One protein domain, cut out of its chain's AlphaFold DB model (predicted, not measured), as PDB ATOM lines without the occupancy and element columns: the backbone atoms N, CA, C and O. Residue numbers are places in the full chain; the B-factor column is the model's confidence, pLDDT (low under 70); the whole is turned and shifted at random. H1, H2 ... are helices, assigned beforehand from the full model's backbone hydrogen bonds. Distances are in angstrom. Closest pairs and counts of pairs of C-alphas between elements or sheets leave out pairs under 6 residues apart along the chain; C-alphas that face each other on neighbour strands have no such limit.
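What this domain is: This is residues 90 to 201 of the 277 residues of the protein "Predicted protein" of Phaeodactylum tricornutum (strain CCAP 1055/1) (UniProt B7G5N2). One long helix, H3, makes a beam through the middle, and two shorter helices, H2 and H4, cross it on the same side, H2 near its beginning and H4 nearer its end, without meeting each other. On the other side of the beam H1 reaches out as a separate arm, its residues 93 to 98 standing free, while the small, low-confidence H5 lies between H2 and H4 without touching either, so that the frame is open. The printed part has 112 residues with five named helices, H1 to H5 in order along the chain, and no named strand; the class is all helix. The whole is loose, with a radius of gyration of the C-alphas of 17.9 A, and its spans of 51 by 35 by 19 A make it only just flat.

How they stand to each other: H1, residues 93 to 104, touches no helix. It is apart from H2, residues 109 to 123, although a tight link of 4 residues joins them. H2 touches H3, residues 140 to 170, and H3 does so with residues 141 to 149 alone. Their closest C-alphas are those of Lys 113 and Gly 145, 5.5 A apart, and their lines are about perpendicular at 85 degrees. H3 also touches H4, residues 179 to 191, through residues 159 to 167 of H3 and 181 to 186 of H4 alone. Here the closest C-alphas, of Ala 163 and His 181, are 5.0 A apart, and the lines are about perpendicular at 75 degrees. H2 and H4 are apart, as are H1 and H3. H5, residues 197 to 200, is close to H4 but not clearly touching, the closest C-alphas being those of Thr 190 and Phe 198, 7.0 A apart. Every O i to N i+4 pair is within hydrogen-bond range in H1, H2, H3 and H4, and H5 is too short for such a pair.

Where its parts are: H1 begins at C-alpha 93, at (154.068, 168.858, 92.970), and is 16.5 A long from first to last C-alpha. H2 is 20.9 A long. H3 runs 45.2 A, from C-alpha 140 at (119.001, 165.710, 73.998) to C-alpha 170 at (152.337, 141.239, 92.187). H4 is 18.5 A long. H5, 4.9 A long, ends at C-alpha 200, at (122.892, 145.313, 80.466).

The domain as a whole: The C-alphas farthest apart, of Thr 90 and Ala 127, are 55.2 A apart. The printed part has no cut. The link from H2 to H3 is long, residues 124 to 139; the link from H3 to H4 is short, and that from H4 to H5 is tight. The mean pLDDT of the printed part is 92.9, and residues 197 to 201 are under 70.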
ATOM      1  N   THR A  90     148.893 168.606 101.007       92.56
ATOM      2  CA  THR A  90     149.855 167.544 101.347       92.56
ATOM      3  C   THR A  90     150.463 166.858 100.123       92.56
ATOM      4  O   THR A  90     151.404 166.081 100.268       92.56
ATOM      5  N   PHE A  91     149.947 167.129  98.919       92.06
ATOM      6  CA  PHE A  91     150.423 166.485  97.700       92.06
ATOM      7  C   PHE A  91     151.774 167.058  97.277       92.06
ATOM      8  O   PHE A  91     152.008 168.267  97.289       92.06
ATOM      9  N   SER A  92     152.660 166.182  96.814       95.19
ATOM     10  CA  SER A  92     153.840 166.601  96.067       95.19
ATOM     11  C   SER A  92     153.430 167.322  94.776       95.19
ATOM     12  O   SER A  92     152.359 167.087  94.212       95.19
ATOM     13  N   HIS A  93     154.317 168.160  94.237       92.19
ATOM     14  CA  HIS A  93     154.068 168.858  92.970       92.19
ATOM     15  C   HIS A  93     153.717 167.887  91.822       92.19
ATOM     16  O   HIS A  93     152.884 168.177  90.962       92.19
ATOM     17  N   LEU A  94     154.328 166.696  91.819       92.31
ATOM     18  CA  LEU A  94     154.024 165.649  90.846       92.31
ATOM     19  C   LEU A  94     152.592 165.113  91.005       92.31
ATOM     20  O   LEU A  94     151.905 164.883  90.009       92.31
ATOM     21  N   GLU A  95     152.127 164.918  92.236       91.44
ATOM     22  CA  GLU A  95     150.761 164.470  92.528       91.44
ATOM     23  C   GLU A  95     149.728 165.539  92.191       91.44
ATOM     24  O   GLU A  95     148.718 165.220  91.564       91.44
ATOM     25  N   GLN A  96     150.009 166.806  92.503       90.50
ATOM     26  CA  GLN A  96     149.160 167.925  92.104       90.50
ATOM     27  C   GLN A  96     149.022 167.999  90.577       90.50
ATOM     28  O   GLN A  96     147.909 168.084  90.055       90.50
ATOM     29  N   SER A  97     150.132 167.871  89.843       93.44
ATOM     30  CA  SER A  97     150.120 167.836  88.376       93.44
ATOM     31  C   SER A  97     149.273 166.678  87.830       93.44
ATOM     32  O   SER A  97     148.458 166.869  86.924       93.44
ATOM     33  N   ARG A  98     149.396 165.478  88.416       91.19
ATOM     34  CA  ARG A  98     148.578 164.308  88.051       91.19
ATOM     35  C   ARG A  98     147.096 164.527  88.349       91.19
ATOM     36  O   ARG A  98     146.255 164.156  87.529       91.19
ATOM     37  N   PHE A  99     146.779 165.129  89.492       90.88
ATOM     38  CA  PHE A  99     145.412 165.447  89.885       90.88
ATOM     39  C   PHE A  99     144.773 166.455  88.923       90.88
ATOM     40  O   PHE A  99     143.683 166.198  88.412       90.88
ATOM     41  N   GLU A 100     145.467 167.545  88.587       92.00
ATOM     42  CA  GLU A 100     144.975 168.531  87.619       92.00
ATOM     43  C   GLU A 100     144.795 167.935  86.219       92.00
ATOM     44  O   GLU A 100     143.783 168.185  85.558       92.00
ATOM     45  N   ALA A 101     145.749 167.115  85.764       93.00
ATOM     46  CA  ALA A 101     145.640 166.418  84.485       93.00
ATOM     47  C   ALA A 101     144.398 165.515  84.452       93.00
ATOM     48  O   ALA A 101     143.637 165.527  83.484       93.00
ATOM     49  N   TYR A 102     144.145 164.780  85.534       92.69
ATOM     50  CA  TYR A 102     142.957 163.950  85.683       92.69
ATOM     51  C   TYR A 102     141.656 164.768  85.748       92.69
ATOM     52  O   TYR A 102     140.652 164.385  85.136       92.69
ATOM     53  N   GLN A 103     141.653 165.906  86.446       91.06
ATOM     54  CA  GLN A 103     140.490 166.785  86.533       91.06
ATOM     55  C   GLN A 103     140.112 167.319  85.145       91.06
ATOM     56  O   GLN A 103     138.948 167.229  84.752       91.06
ATOM     57  N   ARG A 104     141.107 167.782  84.377       92.88
ATOM     58  CA  ARG A 104     140.929 168.328  83.021       92.88
ATOM     59  C   ARG A 104     140.701 167.263  81.947       92.88
ATOM     60  O   ARG A 104     140.211 167.598  80.873       92.88
ATOM     61  N   ALA A 105     141.027 165.996  82.208       94.94
ATOM     62  CA  ALA A 105     140.808 164.915  81.253       94.94
ATOM     63  C   ALA A 105     139.310 164.739  80.951       94.94
ATOM     64  O   ALA A 105     138.508 164.422  81.840       94.94
ATOM     65  N   THR A 106     138.939 164.916  79.686       95.00
ATOM     66  CA  THR A 106     137.580 164.744  79.165       95.00
ATOM     67  C   THR A 106     137.604 163.902  77.891       95.00
ATOM     68  O   THR A 106     138.607 163.844  77.180       95.00
ATOM     69  N   PHE A 107     136.494 163.219  77.606       95.62
ATOM     70  CA  PHE A 107     136.311 162.540  76.326       95.62
ATOM     71  C   PHE A 107     135.871 163.541  75.256       95.62
ATOM     72  O   PHE A 107     135.133 164.487  75.539       95.62
ATOM     73  N   SER A 108     136.295 163.307  74.012       97.19
ATOM     74  CA  SER A 108     135.792 164.060  72.862       97.19
ATOM     75  C   SER A 108     134.290 163.820  72.716       97.19
ATOM     76  O   SER A 108     133.862 162.687  72.488       97.19
ATOM     77  N   GLN A 109     133.494 164.886  72.842       96.81
ATOM     78  CA  GLN A 109     132.035 164.801  72.742       96.81
ATOM     79  C   GLN A 109     131.594 164.251  71.385       96.81
ATOM     80  O   GLN A 109     130.714 163.399  71.336       96.81
ATOM     81  N   ASP A 110     132.253 164.655  70.299       97.44
ATOM     82  CA  ASP A 110     131.941 164.169  68.953       97.44
ATOM     83  C   ASP A 110     132.194 162.663  68.820       97.44
ATOM     84  O   ASP A 110     131.368 161.939  68.263       97.44
ATOM     85  N   ALA A 111     133.297 162.165  69.391       97.44
ATOM     86  CA  ALA A 111     133.608 160.737  69.389       97.44
ATOM     87  C   ALA A 111     132.597 159.929  70.216       97.44
ATOM     88  O   ALA A 111     132.154 158.865  69.784       97.44
ATOM     89  N   VAL A 112     132.201 160.445  71.386       96.94
ATOM     90  CA  VAL A 112     131.194 159.804  72.240       96.94
ATOM     91  C   VAL A 112     129.840 159.771  71.537       96.94
ATOM     92  O   VAL A 112     129.229 158.707  71.453       96.94
ATOM     93  N   LYS A 113     129.391 160.890  70.958       97.25
ATOM     94  CA  LYS A 113     128.139 160.955  70.193       97.25
ATOM     95  C   LYS A 113     128.138 159.989  69.012       97.25
ATOM     96  O   LYS A 113     127.169 159.256  68.841       97.25
ATOM     97  N   ALA A 114     129.224 159.946  68.237       97.38
ATOM     98  CA  ALA A 114     129.366 159.023  67.114       97.38
ATOM     99  C   ALA A 114     129.292 157.555  67.567       97.38
ATOM    100  O   ALA A 114     128.606 156.747  66.942       97.38
ATOM    101  N   TRP A 115     129.943 157.212  68.683       96.94
ATOM    102  CA  TRP A 115     129.887 155.863  69.250       96.94
ATOM    103  C   TRP A 115     128.482 155.487  69.747       96.94
ATOM    104  O   TRP A 115     127.997 154.389  69.457       96.94
ATOM    105  N   VAL A 116     127.793 156.395  70.449       96.50
ATOM    106  CA  VAL A 116     126.408 156.170  70.903       96.50
ATOM    107  C   VAL A 116     125.481 155.997  69.701       96.50
ATOM    108  O   VAL A 116     124.696 155.051  69.666       96.50
ATOM    109  N   ALA A 117     125.605 156.855  68.688       96.88
ATOM    110  CA  ALA A 117     124.803 156.781  67.474       96.88
ATOM    111  C   ALA A 117     125.010 155.458  66.722       96.88
ATOM    112  O   ALA A 117     124.036 154.821  66.315       96.88
ATOM    113  N   ALA A 118     126.258 154.993  66.606       94.75
ATOM    114  CA  ALA A 118     126.574 153.689  66.026       94.75
ATOM    115  C   ALA A 118     125.960 152.536  66.837       94.75
ATOM    116  O   ALA A 118     125.382 151.611  66.266       94.75
ATOM    117  N   THR A 119     126.023 152.616  68.168       93.44
ATOM    118  CA  THR A 119     125.450 151.606  69.072       93.44
ATOM    119  C   THR A 119     123.927 151.529  68.938       93.44
ATOM    120  O   THR A 119     123.374 150.435  68.826       93.44
ATOM    121  N   LEU A 120     123.241 152.676  68.903       93.19
ATOM    122  CA  LEU A 120     121.791 152.743  68.703       93.19
ATOM    123  C   LEU A 120     121.397 152.261  67.304       93.19
ATOM    124  O   LEU A 120     120.477 151.459  67.177       93.19
ATOM    125  N   SER A 121     122.126 152.684  66.268       93.69
ATOM    126  CA  SER A 121     121.871 152.260  64.886       93.69
ATOM    127  C   SER A 121     121.973 150.743  64.737       93.69
ATOM    128  O   SER A 121     121.068 150.124  64.180       93.69
ATOM    129  N   ASN A 122     123.015 150.132  65.314       88.81
ATOM    130  CA  ASN A 122     123.183 148.681  65.325       88.81
ATOM    131  C   ASN A 122     122.050 147.983  66.096       88.81
ATOM    132  O   ASN A 122     121.473 147.010  65.620       88.81
ATOM    133  N   ARG A 123     121.675 148.512  67.269       88.25
ATOM    134  CA  ARG A 123     120.605 147.942  68.101       88.25
ATOM    135  C   ARG A 123     119.235 147.964  67.416       88.25
ATOM    136  O   ARG A 123     118.456 147.037  67.616       88.25
ATOM    137  N   TYR A 124     118.944 149.000  66.632       91.62
ATOM    138  CA  TYR A 124     117.675 149.151  65.911       91.62
ATOM    139  C   TYR A 124     117.717 148.631  64.465       91.62
ATOM    140  O   TYR A 124     116.724 148.757  63.753       91.62
ATOM    141  N   GLY A 125     118.835 148.043  64.023       92.38
ATOM    142  CA  GLY A 125     118.969 147.491  62.672       92.38
ATOM    143  C   GLY A 125     118.886 148.544  61.563       92.38
ATOM    144  O   GLY A 125     118.367 148.266  60.484       92.38
ATOM    145  N   LEU A 126     119.359 149.767  61.822       94.44
ATOM    146  CA  LEU A 126     119.394 150.826  60.816       94.44
ATOM    147  C   LEU A 126     120.538 150.560  59.829       94.44
ATOM    148  O   LEU A 126     121.680 150.362  60.232       94.44
ATOM    149  N   ALA A 127     120.229 150.574  58.531       87.94
ATOM    150  CA  ALA A 127     121.195 150.264  57.474       87.94
ATOM    151  C   ALA A 127     122.294 151.332  57.303       87.94
ATOM    152  O   ALA A 127     123.363 151.033  56.778       87.94
ATOM    153  N   GLU A 128     122.039 152.570  57.734       93.44
ATOM    154  CA  GLU A 128     122.943 153.707  57.563       93.44
ATOM    155  C   GLU A 128     123.195 154.396  58.910       93.44
ATOM    156  O   GLU A 128     122.279 154.549  59.722       93.44
ATOM    157  N   LEU A 129     124.446 154.803  59.144       94.50
ATOM    158  CA  LEU A 129     124.857 155.524  60.348       94.50
ATOM    159  C   LEU A 129     124.233 156.920  60.347       94.50
ATOM    160  O   LEU A 129     124.647 157.792  59.584       94.50
ATOM    161  N   ARG A 130     123.250 157.129  61.223       95.94
ATOM    162  CA  ARG A 130     122.634 158.441  61.443       95.94
ATOM    163  C   ARG A 130     123.344 159.187  62.572       95.94
ATOM    164  O   ARG A 130     123.841 158.533  63.491       95.94
ATOM    165  N   PRO A 131     123.412 160.528  62.530       97.38
ATOM    166  CA  PRO A 131     123.911 161.310  63.656       97.38
ATOM    167  C   PRO A 131     123.027 161.096  64.892       97.38
ATOM    168  O   PRO A 131     121.851 160.743  64.778       97.38
ATOM    169  N   LEU A 132     123.586 161.305  66.089       97.50
ATOM    170  CA  LEU A 132     122.852 161.074  67.338       97.50
ATOM    171  C   LEU A 132     121.609 161.966  67.426       97.50
ATOM    172  O   LEU A 132     120.584 161.533  67.940       97.50
ATOM    173  N   GLU A 133     121.702 163.180  66.889       98.12
ATOM    174  CA  GLU A 133     120.645 164.186  66.815       98.12
ATOM    175  C   GLU A 133     119.373 163.683  66.110       98.12
ATOM    176  O   GLU A 133     118.282 164.111  66.478       98.12
ATOM    177  N   ASP A 134     119.498 162.741  65.169       97.75
ATOM    178  CA  ASP A 134     118.365 162.153  64.437       97.75
ATOM    179  C   ASP A 134     117.771 160.919  65.140       97.75
ATOM    180  O   ASP A 134     116.716 160.417  64.748       97.75
ATOM    181  N   LEU A 135     118.474 160.381  66.142       97.25
ATOM    182  CA  LEU A 135     118.117 159.144  66.844       97.25
ATOM    183  C   LEU A 135     117.467 159.392  68.211       97.25
ATOM    184  O   LEU A 135     116.939 158.457  68.813       97.25
ATOM    185  N   VAL A 136     117.531 160.622  68.720       97.19
ATOM    186  CA  VAL A 136     117.049 161.011  70.053       97.19
ATOM    187  C   VAL A 136     116.133 162.228  69.954       97.19
ATOM    188  O   VAL A 136     116.065 162.877  68.912       97.19
ATOM    189  N   SER A 137     115.415 162.559  71.030       97.50
ATOM    190  CA  SER A 137     114.559 163.747  71.027       97.50
ATOM    191  C   SER A 137     115.384 165.019  70.762       97.50
ATOM    192  O   SER A 137     116.508 165.131  71.272       97.50
ATOM    193  N   PRO A 138     114.844 166.002  70.018       97.81
ATOM    194  CA  PRO A 138     115.555 167.239  69.714       97.81
ATOM    195  C   PRO A 138     116.125 167.908  70.970       97.81
ATOM    196  O   PRO A 138     115.439 168.042  71.981       97.81
ATOM    197  N   GLY A 139     117.396 168.307  70.906       96.56
ATOM    198  CA  GLY A 139     118.119 168.928  72.022       96.56
ATOM    199  C   GLY A 139     118.801 167.953  72.993       96.56
ATOM    200  O   GLY A 139     119.720 168.369  73.687       96.56
ATOM    201  N   GLN A 140     118.461 166.656  73.003       98.00
ATOM    202  CA  GLN A 140     119.001 165.710  73.998       98.00
ATOM    203  C   GLN A 140     120.376 165.115  73.655       98.00
ATOM    204  O   GLN A 140     121.046 164.564  74.526       98.00
ATOM    205  N   ALA A 141     120.831 165.213  72.403       97.56
ATOM    206  CA  ALA A 141     122.085 164.585  71.970       97.56
ATOM    207  C   ALA A 141     123.316 165.087  72.751       97.56
ATOM    208  O   ALA A 141     124.243 164.318  73.009       97.56
ATOM    209  N   SER A 142     123.330 166.367  73.140       97.56
ATOM    210  CA  SER A 142     124.410 166.944  73.954       97.56
ATOM    211  C   SER A 142     124.415 166.373  75.370       97.56
ATOM    212  O   SER A 142     125.456 165.922  75.847       97.56
ATOM    213  N   ASP A 143     123.249 166.323  76.013       97.75
ATOM    214  CA  ASP A 143     123.105 165.825  77.383       97.75
ATOM    215  C   ASP A 143     123.480 164.348  77.481       97.75
ATOM    216  O   ASP A 143     124.239 163.950  78.362       97.75
ATOM    217  N   ILE A 144     123.033 163.543  76.515       96.12
ATOM    218  CA  ILE A 144     123.408 162.130  76.413       96.12
ATOM    219  C   ILE A 144     124.926 161.990  76.255       96.12
ATOM    220  O   ILE A 144     125.536 161.173  76.946       96.12
ATOM    221  N   GLY A 145     125.557 162.804  75.401       96.38
ATOM    222  CA  GLY A 145     127.014 162.819  75.238       96.38
ATOM    223  C   GLY A 145     127.754 163.112  76.547       96.38
ATOM    224  O   GLY A 145     128.685 162.383  76.909       96.38
ATOM    225  N   MET A 146     127.295 164.111  77.305       96.56
ATOM    226  CA  MET A 146     127.865 164.466  78.608       96.56
ATOM    227  C   MET A 146     127.703 163.338  79.632       96.56
ATOM    228  O   MET A 146     128.682 162.955  80.276       96.56
ATOM    229  N   ILE A 147     126.500 162.768  79.747       96.12
ATOM    230  CA  ILE A 147     126.201 161.680  80.688       96.12
ATOM    231  C   ILE A 147     127.063 160.454  80.375       96.12
ATOM    232  O   ILE A 147     127.724 159.918  81.265       96.12
ATOM    233  N   VAL A 148     127.117 160.030  79.109       95.94
ATOM    234  CA  VAL A 148     127.923 158.871  78.695       95.94
ATOM    235  C   VAL A 148     129.410 159.127  78.941       95.94
ATOM    236  O   VAL A 148     130.105 158.242  79.437       95.94
ATOM    237  N   SER A 149     129.897 160.344  78.683       95.69
ATOM    238  CA  SER A 149     131.284 160.730  78.975       95.69
ATOM    239  C   SER A 149     131.605 160.650  80.472       95.69
ATOM    240  O   SER A 149     132.661 160.139  80.853       95.69
ATOM    241  N   ALA A 150     130.702 161.132  81.330       95.19
ATOM    242  CA  ALA A 150     130.862 161.081  82.781       95.19
ATOM    243  C   ALA A 150     130.884 159.631  83.289       95.19
ATOM    244  O   ALA A 150     131.793 159.248  84.028       95.19
ATOM    245  N   LEU A 151     129.944 158.801  82.827       93.00
ATOM    246  CA  LEU A 151     129.887 157.378  83.166       93.00
ATOM    247  C   LEU A 151     131.138 156.628  82.693       93.00
ATOM    248  O   LEU A 151     131.704 155.846  83.454       93.00
ATOM    249  N   ALA A 152     131.618 156.905  81.477       93.31
ATOM    250  CA  ALA A 152     132.852 156.327  80.954       93.31
ATOM    251  C   ALA A 152     134.070 156.714  81.808       93.31
ATOM    252  O   ALA A 152     134.925 155.870  82.081       93.31
ATOM    253  N   LYS A 153     134.133 157.965  82.289       94.06
ATOM    254  CA  LYS A 153     135.224 158.441  83.156       94.06
ATOM    255  C   LYS A 153     135.205 157.723  84.507       94.06
ATOM    256  O   LYS A 153     136.244 157.226  84.937       94.06
ATOM    257  N   ILE A 154     134.032 157.604  85.131       92.75
ATOM    258  CA  ILE A 154     133.842 156.865  86.393       92.75
ATOM    259  C   ILE A 154     134.217 155.390  86.215       92.75
ATOM    260  O   ILE A 154     134.899 154.807  87.060       92.75
ATOM    261  N   TYR A 155     133.811 154.779  85.104       93.75
ATOM    262  CA  TYR A 155     134.159 153.394  84.808       93.75
ATOM    263  C   TYR A 155     135.674 153.205  84.661       93.75
ATOM    264  O   TYR A 155     136.247 152.322  85.300       93.75
ATOM    265  N   ALA A 156     136.344 154.079  83.901       94.44
ATOM    266  CA  ALA A 156     137.795 154.052  83.752       94.44
ATOM    267  C   ALA A 156     138.519 154.208  85.100       94.44
ATOM    268  O   ALA A 156     139.469 153.478  85.367       94.44
ATOM    269  N   GLN A 157     138.046 155.096  85.983       94.56
ATOM    270  CA  GLN A 157     138.606 155.259  87.332       94.56
ATOM    271  C   GLN A 157     138.520 153.967  88.147       94.56
ATOM    272  O   GLN A 157     139.515 153.536  88.728       94.56
ATOM    273  N   ARG A 158     137.341 153.334  88.173       95.19
ATOM    274  CA  ARG A 158     137.113 152.079  88.902       95.19
ATOM    275  C   ARG A 158     137.994 150.955  88.369       95.19
ATOM    276  O   ARG A 158     138.560 150.197  89.154       95.19
ATOM    277  N   LEU A 159     138.143 150.874  87.047       96.06
ATOM    278  CA  LEU A 159     138.983 149.868  86.406       96.06
ATOM    279  C   LEU A 159     140.471 150.089  86.712       96.06
ATOM    280  O   LEU A 159     141.160 149.146  87.084       96.06
ATOM    281  N   VAL A 160     140.956 151.331  86.627       96.69
ATOM    282  CA  VAL A 160     142.347 151.685  86.961       96.69
ATOM    283  C   VAL A 160     142.638 151.461  88.447       96.69
ATOM    284  O   VAL A 160     143.711 150.971  88.789       96.69
ATOM    285  N   SER A 161     141.691 151.770  89.335       96.31
ATOM    286  CA  SER A 161     141.812 151.495  90.772       96.31
ATOM    287  C   SER A 161     141.955 149.995  91.049       96.31
ATOM    288  O   SER A 161     142.875 149.598  91.760       96.31
ATOM    289  N   ALA A 162     141.128 149.156  90.420       96.94
ATOM    290  CA  ALA A 162     141.243 147.702  90.532       96.94
ATOM    291  C   ALA A 162     142.531 147.150  89.885       96.94
ATOM    292  O   ALA A 162     143.138 146.218  90.396       96.94
ATOM    293  N   ALA A 163     142.999 147.739  88.784       97.62
ATOM    294  CA  ALA A 163     144.275 147.347  88.184       97.62
ATOM    295  C   ALA A 163     145.457 147.642  89.124       97.62
ATOM    296  O   ALA A 163     146.376 146.831  89.226       97.62
ATOM    297  N   LYS A 164     145.412 148.760  89.864       96.56
ATOM    298  CA  LYS A 164     146.427 149.102  90.872       96.56
ATOM    299  C   LYS A 164     146.456 148.130  92.051       96.56
ATOM    300  O   LYS A 164     147.540 147.837  92.544       96.56
ATOM    301  N   THR A 165     145.310 147.614  92.500       96.81
ATOM    302  CA  THR A 165     145.298 146.614  93.586       96.81
ATOM    303  C   THR A 165     145.920 145.293  93.137       96.81
ATOM    304  O   THR A 165     146.683 144.695  93.885       96.81
ATOM    305  N   ILE A 166     145.670 144.868  91.894       97.00
ATOM    306  CA  ILE A 166     146.319 143.683  91.312       97.00
ATOM    307  C   ILE A 166     147.827 143.898  91.181       97.00
ATOM    308  O   ILE A 166     148.599 143.022  91.559       97.00
ATOM    309  N   GLN A 167     148.248 145.067  90.696       97.25
ATOM    310  CA  GLN A 167     149.662 145.406  90.582       97.25
ATOM    311  C   GLN A 167     150.381 145.361  91.938       97.25
ATOM    312  O   GLN A 167     151.450 144.762  92.027       97.25
ATOM    313  N   GLY A 168     149.791 145.950  92.986       95.69
ATOM    314  CA  GLY A 168     150.378 145.960  94.331       95.69
ATOM    315  C   GLY A 168     150.511 144.570  94.961       95.69
ATOM    316  O   GLY A 168     151.385 144.357  95.793       95.69
ATOM    317  N   ASN A 169     149.688 143.608  94.533       95.38
ATOM    318  CA  ASN A 169     149.812 142.212  94.957       95.38
ATOM    319  C   ASN A 169     150.940 141.463  94.222       95.38
ATOM    320  O   ASN A 169     151.460 140.486  94.751       95.38
ATOM    321  N   GLU A 170     151.293 141.879  93.002       94.81
ATOM    322  CA  GLU A 170     152.337 141.239  92.187       94.81
ATOM    323  C   GLU A 170     153.733 141.836  92.430       94.81
ATOM    324  O   GLU A 170     154.730 141.124  92.337       94.81
ATOM    325  N   SER A 171     153.815 143.135  92.728       92.94
ATOM    326  CA  SER A 171     155.069 143.860  92.932       92.94
ATOM    327  C   SER A 171     154.911 144.911  94.027       92.94
ATOM    328  O   SER A 171     153.993 145.726  93.977       92.94
ATOM    329  N   ALA A 172     155.849 144.931  94.978       90.81
ATOM    330  CA  ALA A 172     155.919 145.963  96.014       90.81
ATOM    331  C   ALA A 172     156.411 147.318  95.467       90.81
ATOM    332  O   ALA A 172     156.115 148.364  96.042       90.81
ATOM    333  N   GLU A 173     157.141 147.304  94.349       91.31
ATOM    334  CA  GLU A 173     157.720 148.504  93.751       91.31
ATOM    335  C   GLU A 173     156.722 149.231  92.830       91.31
ATOM    336  O   GLU A 173     155.997 148.578  92.064       91.31
ATOM    337  N   PRO A 174     156.698 150.580  92.844       89.44
ATOM    338  CA  PRO A 174     155.803 151.378  92.015       89.44
ATOM    339  C   PRO A 174     156.206 151.301  90.535       89.44
ATOM    340  O   PRO A 174     157.076 152.031  90.064       89.44
ATOM    341  N   ALA A 175     155.529 150.441  89.775       93.75
ATOM    342  CA  ALA A 175     155.707 150.308  88.330       93.75
ATOM    343  C   ALA A 175     154.547 150.956  87.537       93.75
ATOM    344  O   ALA A 175     153.472 151.219  88.082       93.75
ATOM    345  N   PRO A 176     154.704 151.214  86.229       95.94
ATOM    346  CA  PRO A 176     153.579 151.537  85.352       95.94
ATOM    347  C   PRO A 176     152.580 150.372  85.249       95.94
ATOM    348  O   PRO A 176     152.972 149.207  85.287       95.94
ATOM    349  N   LEU A 177     151.290 150.685  85.081       96.56
ATOM    350  CA  LEU A 177     150.256 149.670  84.857       96.56
ATOM    351  C   LEU A 177     150.473 148.973  83.509       96.56
ATOM    352  O   LEU A 177     150.558 149.633  82.470       96.56
ATOM    353  N   LEU A 178     150.508 147.642  83.526       97.44
ATOM    354  CA  LEU A 178     150.592 146.824  82.321       97.44
ATOM    355  C   LEU A 178     149.185 146.500  81.786       97.44
ATOM    356  O   LEU A 178     148.227 146.433  82.565       97.44
ATOM    357  N   PRO A 179     149.036 146.221  80.476       97.81
ATOM    358  CA  PRO A 179     147.762 145.774  79.907       97.81
ATOM    359  C   PRO A 179     147.176 144.545  80.619       97.81
ATOM    360  O   PRO A 179     145.961 144.448  80.793       97.81
ATOM    361  N   GLU A 180     148.036 143.644  81.106       97.94
ATOM    362  CA  GLU A 180     147.625 142.454  81.857       97.94
ATOM    363  C   GLU A 180     146.925 142.793  83.179       97.94
ATOM    364  O   GLU A 180     145.957 142.126  83.542       97.94
ATOM    365  N   HIS A 181     147.342 143.858  83.877       97.94
ATOM    366  CA  HIS A 181     146.690 144.299  85.117       97.94
ATOM    367  C   HIS A 181     145.261 144.766  84.854       97.94
ATOM    368  O   HIS A 181     144.344 144.411  85.590       97.94
ATOM    369  N   ILE A 182     145.060 145.514  83.767       97.56
ATOM    370  CA  ILE A 182     143.739 146.004  83.356       97.56
ATOM    371  C   ILE A 182     142.842 144.832  82.947       97.56
ATOM    372  O   ILE A 182     141.680 144.777  83.354       97.56
ATOM    373  N   ARG A 183     143.379 143.871  82.185       97.38
ATOM    374  CA  ARG A 183     142.639 142.679  81.754       97.38
ATOM    375  C   ARG A 183     142.202 141.823  82.944       97.38
ATOM    376  O   ARG A 183     141.020 141.510  83.052       97.38
ATOM    377  N   LYS A 184     143.115 141.512  83.872       97.56
ATOM    378  CA  LYS A 184     142.791 140.763  85.100       97.56
ATOM    379  C   LYS A 184     141.774 141.509  85.969       97.56
ATOM    380  O   LYS A 184     140.838 140.889  86.470       97.56
ATOM    381  N   ALA A 185     141.912 142.831  86.107       97.12
ATOM    382  CA  ALA A 185     140.968 143.659  86.860       97.12
ATOM    383  C   ALA A 185     139.562 143.596  86.263       97.12
ATOM    384  O   ALA A 185     138.588 143.426  86.994       97.12
ATOM    385  N   TRP A 186     139.455 143.691  84.939       95.38
ATOM    386  CA  TRP A 186     138.186 143.562  84.236       95.38
ATOM    387  C   TRP A 186     137.563 142.171  84.417       95.38
ATOM    388  O   TRP A 186     136.395 142.069  84.789       95.38
ATOM    389  N   GLU A 187     138.339 141.098  84.238       94.81
ATOM    390  CA  GLU A 187     137.860 139.723  84.435       94.81
ATOM    391  C   GLU A 187     137.360 139.495  85.869       94.81
ATOM    392  O   GLU A 187     136.282 138.929  86.074       94.81
ATOM    393  N   GLN A 188     138.108 139.964  86.871       95.50
ATOM    394  CA  GLN A 188     137.739 139.841  88.280       95.50
ATOM    395  C   GLN A 188     136.454 140.615  88.599       95.50
ATOM    396  O   GLN A 188     135.538 140.058  89.204       95.50
ATOM    397  N   ARG A 189     136.351 141.872  88.156       93.88
ATOM    398  CA  ARG A 189     135.159 142.708  88.368       93.88
ATOM    399  C   ARG A 189     133.928 142.153  87.656       93.88
ATOM    400  O   ARG A 189     132.838 142.165  88.228       93.88
ATOM    401  N   THR A 190     134.109 141.604  86.456       89.50
ATOM    402  CA  THR A 190     133.050 140.929  85.697       89.50
ATOM    403  C   THR A 190     132.559 139.682  86.436       89.50
ATOM    404  O   THR A 190     131.352 139.501  86.584       89.50
ATOM    405  N   ARG A 191     133.468 138.852  86.973       89.56
ATOM    406  CA  ARG A 191     133.109 137.674  87.791       89.56
ATOM    407  C   ARG A 191     132.359 138.049  89.069       89.56
ATOM    408  O   ARG A 191     131.481 137.306  89.489       89.56
ATOM    409  N   GLN A 192     132.688 139.194  89.661       90.50
ATOM    410  CA  GLN A 192     132.034 139.718  90.862       90.50
ATOM    411  C   GLN A 192     130.711 140.452  90.573       90.50
ATOM    412  O   GLN A 192     130.037 140.864  91.510       90.50
ATOM    413  N   GLY A 193     130.337 140.655  89.303       88.81
ATOM    414  CA  GLY A 193     129.132 141.411  88.941       88.81
ATOM    415  C   GLY A 193     129.214 142.912  89.248       88.81
ATOM    416  O   GLY A 193     128.188 143.577  89.338       88.81
ATOM    417  N   LEU A 194     130.424 143.464  89.406       89.75
ATOM    418  CA  LEU A 194     130.642 144.881  89.739       89.75
ATOM    419  C   LEU A 194     130.667 145.804  88.514       89.75
ATOM    420  O   LEU A 194     130.736 147.030  88.665       89.75
ATOM    421  N   ASP A 195     130.684 145.238  87.308       87.19
ATOM    422  CA  ASP A 195     130.715 146.008  86.070       87.19
ATOM    423  C   ASP A 195     129.298 146.272  85.541       87.19
ATOM    424  O   ASP A 195     128.479 145.357  85.481       87.19
ATOM    425  N   PRO A 196     128.994 147.507  85.099       74.19
ATOM    426  CA  PRO A 196     127.640 147.911  84.707       74.19
ATOM    427  C   PRO A 196     127.093 147.107  83.517       74.19
ATOM    428  O   PRO A 196     125.882 146.949  83.377       74.19
ATOM    429  N   GLY A 197     127.980 146.548  82.685       64.88
ATOM    430  CA  GLY A 197     127.609 145.642  81.601       64.88
ATOM    431  C   GLY A 197     126.952 144.347  82.082       64.88
ATOM    432  O   GLY A 197     126.172 143.771  81.335       64.88
ATOM    433  N   PHE A 198     127.184 143.917  83.326       56.62
ATOM    434  CA  PHE A 198     126.558 142.722  83.898       56.62
ATOM    435  C   PHE A 198     125.024 142.796  83.891       56.62
ATOM    436  O   PHE A 198     124.363 141.804  83.596       56.62
ATOM    437  N   PHE A 199     124.455 143.977  84.147       55.88
ATOM    438  CA  PHE A 199     123.002 144.195  84.151       55.88
ATOM    439  C   PHE A 199     122.428 144.488  82.759       55.88
ATOM    440  O   PHE A 199     121.217 144.418  82.563       55.88
ATOM    441  N   LEU A 200     123.287 144.842  81.798       54.88
ATOM    442  CA  LEU A 200     122.892 145.313  80.466       54.88
ATOM    443  C   LEU A 200     123.238 144.334  79.341       54.88
ATOM    444  O   LEU A 200     122.940 144.618  78.181       54.88
ATOM    445  N   GLN A 201     123.865 143.195  79.647       59.94
ATOM    446  CA  GLN A 201     124.071 142.133  78.669       59.94
ATOM    447  C   GLN A 201     122.708 141.676  78.153       59.94
ATOM    448  O   GLN A 201     121.907 141.109  78.896       59.94
TER     449      GLN A 201